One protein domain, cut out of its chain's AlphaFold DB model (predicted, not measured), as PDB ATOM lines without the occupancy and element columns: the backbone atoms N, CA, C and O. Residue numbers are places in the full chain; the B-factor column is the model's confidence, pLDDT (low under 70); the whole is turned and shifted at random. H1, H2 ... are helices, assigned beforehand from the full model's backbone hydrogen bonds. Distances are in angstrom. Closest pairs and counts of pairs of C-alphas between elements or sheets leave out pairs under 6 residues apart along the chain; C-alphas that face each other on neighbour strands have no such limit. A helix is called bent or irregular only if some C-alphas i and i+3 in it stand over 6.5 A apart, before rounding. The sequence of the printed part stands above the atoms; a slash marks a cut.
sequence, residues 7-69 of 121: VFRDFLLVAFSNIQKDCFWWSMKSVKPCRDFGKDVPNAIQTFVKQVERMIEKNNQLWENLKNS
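What this domain is: This is residues 7 to 69 of the 121 residues of an uncharacterized protein of Archaeoglobales archaeon (UniProt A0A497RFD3). The long helix H2 packs on the shorter H1 with residues 44 to 55 alone, at a steep angle, while its far part, residues 57 to 67, sticks out as a free arm. A long loop, residues 24 to 43, joins the helices and makes the opposite end of the domain. The printed part has 63 residues with two named helices, H1 then H2, and no named strand; its class is all helix. It is loose, with a radius of gyration of the C-alphas of 15.4 A and spans of 47 by 23 by 19 A.

How they stand to each other: Start from H2, residues 44 to 67, and look at its residues 44 to 55, which alone touch H1, residues 7 to 23. The closest C-alphas are those of Ala 15 and Val 52, 5.8 A apart. The two run opposite ways at a steep tilt of 59 degrees. In H2 every O i to N i+4 pair is within hydrogen-bond range; in H1, 11 of 13 are.

Where its parts are: Find C-alpha 44 at (-51.694, -26.060, 31.277); from there H2 runs 34.8 A to C-alpha 67 at (-31.572, -2.273, 15.878). H1 begins at C-alpha 7, (-41.314, -23.249, 11.944), and is 24.4 A long; it is irregular, but only just: C-alphas 18 and 21 are 6.8 A apart.

The domain as a whole: The C-alphas farthest apart are those of Phe 37 and Asn 68, 47.6 A. The link from H1 to H2 is long, with 20 residues. The printed part has no cut, and no printed residue has a pLDDT under 70.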
ATOM      1  N   VAL A   7     -41.905 -24.315  11.124       81.06
ATOM      2  CA  VAL A   7     -41.314 -23.249  11.944       81.06
ATOM      3  C   VAL A   7     -42.263 -22.846  13.065       81.06
ATOM      4  O   VAL A   7     -41.857 -22.691  14.220       81.06
ATOM      5  N   PHE A   8     -43.540 -22.683  12.727       84.94
ATOM      6  CA  PHE A   8     -44.564 -22.322  13.695       84.94
ATOM      7  C   PHE A   8     -44.814 -23.457  14.693       84.94
ATOM      8  O   PHE A   8     -44.926 -23.215  15.894       84.94
ATOM      9  N   ARG A   9     -44.835 -24.706  14.220       88.31
ATOM     10  CA  ARG A   9     -44.970 -25.890  15.072       88.31
ATOM     11  C   ARG A   9     -43.818 -26.005  16.065       88.31
ATOM     12  O   ARG A   9     -44.069 -26.205  17.251       88.31
ATOM     13  N   ASP A  10     -42.581 -25.839  15.615       87.38
ATOM     14  CA  ASP A  10     -41.402 -25.944  16.477       87.38
ATOM     15  C   ASP A  10     -41.381 -24.836  17.530       87.38
ATOM     16  O   ASP A  10     -41.103 -25.091  18.703       87.38
ATOM     17  N   PHE A  11     -41.781 -23.619  17.154       87.56
ATOM     18  CA  PHE A  11     -41.981 -22.530  18.105       87.56
ATOM     19  C   PHE A  11     -42.993 -22.903  19.205       87.56
ATOM     20  O   PHE A  11     -42.722 -22.709  20.396       87.56
ATOM     21  N   LEU A  12     -44.133 -23.496  18.832       90.75
ATOM     22  CA  LEU A  12     -45.140 -23.964  19.788       90.75
ATOM     23  C   LEU A  12     -44.625 -25.125  20.657       90.75
ATOM     24  O   LEU A  12     -44.904 -25.155  21.855       90.75
ATOM     25  N   LEU A  13     -43.834 -26.050  20.108       91.06
ATOM     26  CA  LEU A  13     -43.217 -27.143  20.871       91.06
ATOM     27  C   LEU A  13     -42.219 -26.623  21.911       91.06
ATOM     28  O   LEU A  13     -42.183 -27.099  23.050       91.06
ATOM     29  N   VAL A  14     -41.449 -25.594  21.565       89.12
ATOM     30  CA  VAL A  14     -40.548 -24.922  22.507       89.12
ATOM     31  C   VAL A  14     -41.352 -24.222  23.600       89.12
ATOM     32  O   VAL A  14     -41.022 -24.352  24.780       89.12
ATOM     33  N   ALA A  15     -42.441 -23.532  23.257       91.75
ATOM     34  CA  ALA A  15     -43.338 -22.962  24.260       91.75
ATOM     35  C   ALA A  15     -43.906 -24.043  25.194       91.75
ATOM     36  O   ALA A  15     -43.910 -23.867  26.412       91.75
ATOM     37  N   PHE A  16     -44.291 -25.196  24.648       93.00
ATOM     38  CA  PHE A  16     -44.844 -26.303  25.418       93.00
ATOM     39  C   PHE A  16     -43.819 -26.904  26.388       93.00
ATOM     40  O   PHE A  16     -44.105 -27.048  27.574       93.00
ATOM     41  N   SER A  17     -42.600 -27.187  25.926       92.00
ATOM     42  CA  SER A  17     -41.535 -27.724  26.791       92.00
ATOM     43  C   SER A  17     -41.192 -26.790  27.960       92.00
ATOM     44  O   SER A  17     -40.889 -27.254  29.060       92.00
ATOM     45  N   ASN A  18     -41.314 -25.474  27.765       89.81
ATOM     46  CA  ASN A  18     -41.050 -24.491  28.812       89.81
ATOM     47  C   ASN A  18     -42.084 -24.511  29.948       89.81
ATOM     48  O   ASN A  18     -41.708 -24.256  31.088       89.81
ATOM     49  N   ILE A  19     -43.355 -24.828  29.673       93.81
ATOM     50  CA  ILE A  19     -44.405 -24.835  30.710       93.81
ATOM     51  C   ILE A  19     -44.475 -26.142  31.496       93.81
ATOM     52  O   ILE A  19     -45.103 -26.184  32.554       93.81
ATOM     53  N   GLN A  20     -43.848 -27.214  30.998       89.12
ATOM     54  CA  GLN A  20     -43.939 -28.539  31.614       89.12
ATOM     55  C   GLN A  20     -43.494 -28.503  33.078       89.12
ATOM     56  O   GLN A  20     -44.187 -29.026  33.941       89.12
ATOM     57  N   LYS A  21     -42.390 -27.820  33.394       83.31
ATOM     58  CA  LYS A  21     -41.871 -27.732  34.772       83.31
ATOM     59  C   LYS A  21     -42.871 -27.101  35.747       83.31
ATOM     60  O   LYS A  21     -42.972 -27.528  36.900       83.31
ATOM     61  N   ASP A  22     -43.640 -26.129  35.272       85.31
ATOM     62  CA  ASP A  22     -44.635 -25.426  36.079       85.31
ATOM     63  C   ASP A  22     -45.906 -26.270  36.225       85.31
ATOM     64  O   ASP A  22     -46.428 -26.413  37.328       85.31
ATOM     65  N   CYS A  23     -46.330 -26.928  35.141       89.94
ATOM     66  CA  CYS A  23     -47.562 -27.718  35.083       89.94
ATOM     67  C   CYS A  23     -47.419 -29.165  35.600       89.94
ATOM     68  O   CYS A  23     -48.402 -29.900  35.638       89.94
ATOM     69  N   PHE A  24     -46.219 -29.612  35.982       87.25
ATOM     70  CA  PHE A  24     -46.000 -30.952  36.537       87.25
ATOM     71  C   PHE A  24     -46.100 -30.984  38.067       87.25
ATOM     72  O   PHE A  24     -45.648 -30.072  38.753       87.25
ATOM     73  N   TRP A  25     -46.592 -32.094  38.620       85.62
ATOM     74  CA  TRP A  25     -46.708 -32.334  40.072       85.62
ATOM     75  C   TRP A  25     -45.385 -32.626  40.786       85.62
ATOM     76  O   TRP A  25     -45.347 -32.773  42.006       85.62
ATOM     77  N   TRP A  26     -44.293 -32.766  40.042       85.69
ATOM     78  CA  TRP A  26     -42.999 -33.105  40.619       85.69
ATOM     79  C   TRP A  26     -42.324 -31.875  41.226       85.69
ATOM     80  O   TRP A  26     -42.335 -30.780  40.656       85.69
ATOM     81  N   SER A  27     -41.708 -32.080  42.386       79.31
ATOM     82  CA  SER A  27     -40.868 -31.082  43.031       79.31
ATOM     83  C   SER A  27     -39.566 -30.916  42.253       79.31
ATOM     84  O   SER A  27     -38.852 -31.884  42.008       79.31
ATOM     85  N   MET A  28     -39.215 -29.670  41.935       80.25
ATOM     86  CA  MET A  28     -37.939 -29.329  41.289       80.25
ATOM     87  C   MET A  28     -36.777 -29.197  42.291       80.25
ATOM     88  O   MET A  28     -35.659 -28.886  41.897       80.25
ATOM     89  N   LYS A  29     -37.037 -29.392  43.593       83.19
ATOM     90  CA  LYS A  29     -36.058 -29.204  44.679       83.19
ATOM     91  C   LYS A  29     -35.188 -30.438  44.940       83.19
ATOM     92  O   LYS A  29     -34.203 -30.342  45.663       83.19
ATOM     93  N   SER A  30     -35.569 -31.594  44.403       82.69
ATOM     94  CA  SER A  30     -34.912 -32.878  44.651       82.69
ATOM     95  C   SER A  30     -34.564 -33.562  43.337       82.69
ATOM     96  O   SER A  30     -35.290 -33.449  42.355       82.69
ATOM     97  N   VAL A  31     -33.462 -34.311  43.343       80.88
ATOM     98  CA  VAL A  31     -33.033 -35.149  42.212       80.88
ATOM     99  C   VAL A  31     -33.903 -36.408  42.095       80.88
ATOM    100  O   VAL A  31     -34.051 -36.973  41.016       80.88
ATOM    101  N   LYS A  32     -34.515 -36.851  43.202       87.44
ATOM    102  CA  LYS A  32     -35.496 -37.942  43.174       87.44
ATOM    103  C   LYS A  32     -36.853 -37.392  42.732       87.44
ATOM    104  O   LYS A  32     -37.222 -36.313  43.202       87.44
ATOM    105  N   PRO A  33     -37.622 -38.133  41.913       79.31
ATOM    106  CA  PRO A  33     -38.987 -37.757  41.578       79.31
ATOM    107  C   PRO A  33     -39.841 -37.797  42.851       79.31
ATOM    108  O   PRO A  33     -40.363 -38.835  43.251       79.31
ATOM    109  N   CYS A  34     -39.945 -36.650  43.515       87.38
ATOM    110  CA  CYS A  34     -40.772 -36.449  44.694       87.38
ATOM    111  C   CYS A  34     -42.013 -35.673  44.269       87.38
ATOM    112  O   CYS A  34     -41.894 -34.573  43.726       87.38
ATOM    113  N   ARG A  35     -43.201 -36.245  44.483       85.25
ATOM    114  CA  ARG A  35     -44.453 -35.514  44.261       85.25
ATOM    115  C   ARG A  35     -44.559 -34.400  45.292       85.25
ATOM    116  O   ARG A  35     -44.332 -34.637  46.475       85.25
ATOM    117  N   ASP A  36     -44.906 -33.211  44.829       86.62
ATOM    118  CA  ASP A  36     -45.194 -32.076  45.690       86.62
ATOM    119  C   ASP A  36     -46.710 -31.937  45.833       86.62
ATOM    120  O   ASP A  36     -47.379 -31.362  44.979       86.62
ATOM    121  N   PHE A  37     -47.261 -32.518  46.900       86.00
ATOM    122  CA  PHE A  37     -48.703 -32.488  47.163       86.00
ATOM    123  C   PHE A  37     -49.220 -31.094  47.552       86.00
ATOM    124  O   PHE A  37     -50.428 -30.882  47.537       86.00
ATOM    125  N   GLY A  38     -48.329 -30.161  47.907       87.44
ATOM    126  CA  GLY A  38     -48.676 -28.776  48.229       87.44
ATOM    127  C   GLY A  38     -48.513 -27.812  47.052       87.44
ATOM    128  O   GLY A  38     -48.795 -26.624  47.203       87.44
ATOM    129  N   LYS A  39     -48.039 -28.289  45.895       87.19
ATOM    130  CA  LYS A  39     -47.851 -27.454  44.708       87.19
ATOM    131  C   LYS A  39     -49.204 -27.141  44.075       87.19
ATOM    132  O   LYS A  39     -49.898 -28.048  43.620       87.19
ATOM    133  N   ASP A  40     -49.531 -25.855  43.984       89.00
ATOM    134  CA  ASP A  40     -50.630 -25.395  43.140       89.00
ATOM    135  C   ASP A  40     -50.202 -25.483  41.674       89.00
ATOM    136  O   ASP A  40     -49.212 -24.875  41.252       89.00
ATOM    137  N   VAL A  41     -50.892 -26.328  40.917       90.56
ATOM    138  CA  VAL A  41     -50.492 -26.685  39.559       90.56
ATOM    139  C   VAL A  41     -51.389 -25.920  38.602       90.56
ATOM    140  O   VAL A  41     -52.583 -26.220  38.511       90.56
ATOM    141  N   PRO A  42     -50.842 -24.926  37.883       92.31
ATOM    142  CA  PRO A  42     -51.651 -24.045  37.065       92.31
ATOM    143  C   PRO A  42     -52.232 -24.792  35.863       92.31
ATOM    144  O   PRO A  42     -51.689 -25.791  35.383       92.31
ATOM    145  N   ASN A  43     -53.337 -24.274  35.326       94.19
ATOM    146  CA  ASN A  43     -53.949 -24.829  34.125       94.19
ATOM    147  C   ASN A  43     -52.963 -24.776  32.943       94.19
ATOM    148  O   ASN A  43     -52.472 -23.702  32.574       94.19
ATOM    149  N   ALA A  44     -52.698 -25.931  32.328       94.62
ATOM    150  CA  ALA A  44     -51.694 -26.060  31.277       94.62
ATOM    151  C   ALA A  44     -52.005 -25.210  30.037       94.62
ATOM    152  O   ALA A  44     -51.100 -24.598  29.479       94.62
ATOM    153  N   ILE A  45     -53.276 -25.113  29.636       95.25
ATOM    154  CA  ILE A  45     -53.690 -24.346  28.452       95.25
ATOM    155  C   ILE A  45     -53.473 -22.851  28.698       95.25
ATOM    156  O   ILE A  45     -52.851 -22.172  27.885       95.25
ATOM    157  N   GLN A  46     -53.917 -22.339  29.848       95.94
ATOM    158  CA  GLN A  46     -53.727 -20.925  30.190       95.94
ATOM    159  C   GLN A  46     -52.243 -20.567  30.333       95.94
ATOM    160  O   GLN A  46     -51.805 -19.508  29.888       95.94
ATOM    161  N   THR A  47     -51.457 -21.462  30.936       95.75
ATOM    162  CA  THR A  47     -50.010 -21.280  31.103       95.75
ATOM    163  C   THR A  47     -49.297 -21.302  29.755       95.75
ATOM    164  O   THR A  47     -48.405 -20.490  29.517       95.75
ATOM    165  N   PHE A  48     -49.723 -22.180  28.845       95.44
ATOM    166  CA  PHE A  48     -49.204 -22.260  27.485       95.44
ATOM    167  C   PHE A  48     -49.437 -20.967  26.700       95.44
ATOM    168  O   PHE A  48     -48.494 -20.433  26.125       95.44
ATOM    169  N   VAL A  49     -50.658 -20.424  26.727       96.06
ATOM    170  CA  VAL A  49     -50.981 -19.159  26.041       96.06
ATOM    171  C   VAL A  49     -50.109 -18.019  26.569       96.06
ATOM    172  O   VAL A  49     -49.418 -17.364  25.790       96.06
ATOM    173  N   LYS A  50     -50.028 -17.860  27.898       95.81
ATOM    174  CA  LYS A  50     -49.161 -16.851  28.533       95.81
ATOM    175  C   LYS A  50     -47.691 -17.030  28.158       95.81
ATOM    176  O   LYS A  50     -46.961 -16.056  27.982       95.81
ATOM    177  N   GLN A  51     -47.229 -18.275  28.051       94.44
ATOM    178  CA  GLN A  51     -45.863 -18.575  27.639       94.44
ATOM    179  C   GLN A  51     -45.598 -18.148  26.194       94.44
ATOM    180  O   GLN A  51     -44.548 -17.564  25.928       94.44
ATOM    181  N   VAL A  52     -46.526 -18.438  25.280       93.94
ATOM    182  CA  VAL A  52     -46.436 -18.053  23.868       93.94
ATOM    183  C   VAL A  52     -46.374 -16.533  23.731       93.94
ATOM    184  O   VAL A  52     -45.440 -16.022  23.115       93.94
ATOM    185  N   GLU A  53     -47.288 -15.809  24.377       95.12
ATOM    186  CA  GLU A  53     -47.301 -14.339  24.392       95.12
ATOM    187  C   GLU A  53     -45.977 -13.773  24.919       95.12
ATOM    188  O   GLU A  53     -45.356 -12.916  24.291       95.12
ATOM    189  N   ARG A  54     -45.470 -14.327  26.027       93.44
ATOM    190  CA  ARG A  54     -44.184 -13.928  26.611       93.44
ATOM    191  C   ARG A  54     -43.001 -14.194  25.679       93.44
ATOM    192  O   ARG A  54     -42.036 -13.431  25.692       93.44
ATOM    193  N   MET A  55     -43.024 -15.293  24.925       91.31
ATOM    194  CA  MET A  55     -41.976 -15.619  23.952       91.31
ATOM    195  C   MET A  55     -41.986 -14.644  22.774       91.31
ATOM    196  O   MET A  55     -40.916 -14.195  22.372       91.31
ATOM    197  N   ILE A  56     -43.169 -14.278  22.273       90.19
ATOM    198  CA  ILE A  56     -43.330 -13.273  21.213       90.19
ATOM    199  C   ILE A  56     -42.822 -11.911  21.695       90.19
ATOM    200  O   ILE A  56     -41.976 -11.306  21.042       90.19
ATOM    201  N   GLU A  57     -43.273 -11.469  22.868       91.44
ATOM    202  CA  GLU A  57     -42.899 -10.178  23.446       91.44
ATOM    203  C   GLU A  57     -41.382 -10.057  23.633       91.44
ATOM    204  O   GLU A  57     -40.757  -9.108  23.166       91.44
ATOM    205  N   LYS A  58     -40.748 -11.067  24.241       87.56
ATOM    206  CA  LYS A  58     -39.290 -11.069  24.432       87.56
ATOM    207  C   LYS A  58     -38.517 -11.105  23.121       87.56
ATOM    208  O   LYS A  58     -37.441 -10.517  23.041       87.56
ATOM    209  N   ASN A  59     -39.033 -11.803  22.112       86.94
ATOM    210  CA  ASN A  59     -38.418 -11.812  20.793       86.94
ATOM    211  C   ASN A  59     -38.482 -10.414  20.160       86.94
ATOM    212  O   ASN A  59     -37.470  -9.930  19.668       86.94
ATOM    213  N   ASN A  60     -39.620  -9.725  20.247       85.88
ATOM    214  CA  ASN A  60     -39.748  -8.351  19.754       85.88
ATOM    215  C   ASN A  60     -38.795  -7.396  20.483       85.88
ATOM    216  O   ASN A  60     -38.062  -6.654  19.835       85.88
ATOM    217  N   GLN A  61     -38.732  -7.472  21.815       86.75
ATOM    218  CA  GLN A  61     -37.796  -6.681  22.625       86.75
ATOM    219  C   GLN A  61     -36.336  -6.927  22.227       86.75
ATOM    220  O   GLN A  61     -35.548  -5.987  22.143       86.75
ATOM    221  N   LEU A  62     -35.967  -8.183  21.955       82.88
ATOM    222  CA  LEU A  62     -34.637  -8.524  21.460       82.88
ATOM    223  C   LEU A  62     -34.350  -7.814  20.131       82.88
ATOM    224  O   LEU A  62     -33.311  -7.172  20.005       82.88
ATOM    225  N   TRP A  63     -35.265  -7.894  19.164       80.31
ATOM    226  CA  TRP A  63     -35.083  -7.255  17.859       80.31
ATOM    227  C   TRP A  63     -35.012  -5.730  17.948       80.31
ATOM    228  O   TRP A  63     -34.178  -5.135  17.268       80.31
ATOM    229  N   GLU A  64     -35.807  -5.090  18.807       85.94
ATOM    230  CA  GLU A  64     -35.700  -3.644  19.047       85.94
ATOM    231  C   GLU A  64     -34.345  -3.256  19.654       85.94
ATOM    232  O   GLU A  64     -33.704  -2.310  19.196       85.94
ATOM    233  N   ASN A  65     -33.851  -4.026  20.625       82.69
ATOM    234  CA  ASN A  65     -32.538  -3.780  21.225       82.69
ATOM    235  C   ASN A  65     -31.393  -3.962  20.216       82.69
ATOM    236  O   ASN A  65     -30.397  -3.241  20.270       82.69
ATOM    237  N   LEU A  66     -31.534  -4.904  19.280       80.62
ATOM    238  CA  LEU A  66     -30.538  -5.169  18.244       80.62
ATOM    239  C   LEU A  66     -30.457  -4.058  17.192       80.62
ATOM    240  O   LEU A  66     -29.356  -3.766  16.734       80.62
ATOM    241  N   LYS A  67     -31.571  -3.397  16.841       79.62
ATOM    242  CA  LYS A  67     -31.572  -2.273  15.878       79.62
ATOM    243  C   LYS A  67     -30.646  -1.129  16.297       79.62
ATOM    244  O   LYS A  67     -30.066  -0.468  15.444       79.62
ATOM    245  N   ASN A  68     -30.512  -0.910  17.603       74.12
ATOM    246  CA  ASN A  68     -29.738   0.193  18.169       74.12
ATOM    247  C   ASN A  68     -28.283  -0.189  18.487       74.12
ATOM    248  O   ASN A  68     -27.526   0.638  18.994       74.12
ATOM    249  N   SER A  69     -27.880  -1.435  18.221       75.38
ATOM    250  CA  SER A  69     -26.539  -1.920  18.526       75.38
ATOM    251  C   SER A  69     -25.610  -1.797  17.323       75.38
ATOM    252  O   SER A  69     -25.855  -2.373  16.268       75.38
TER     253      SER A  69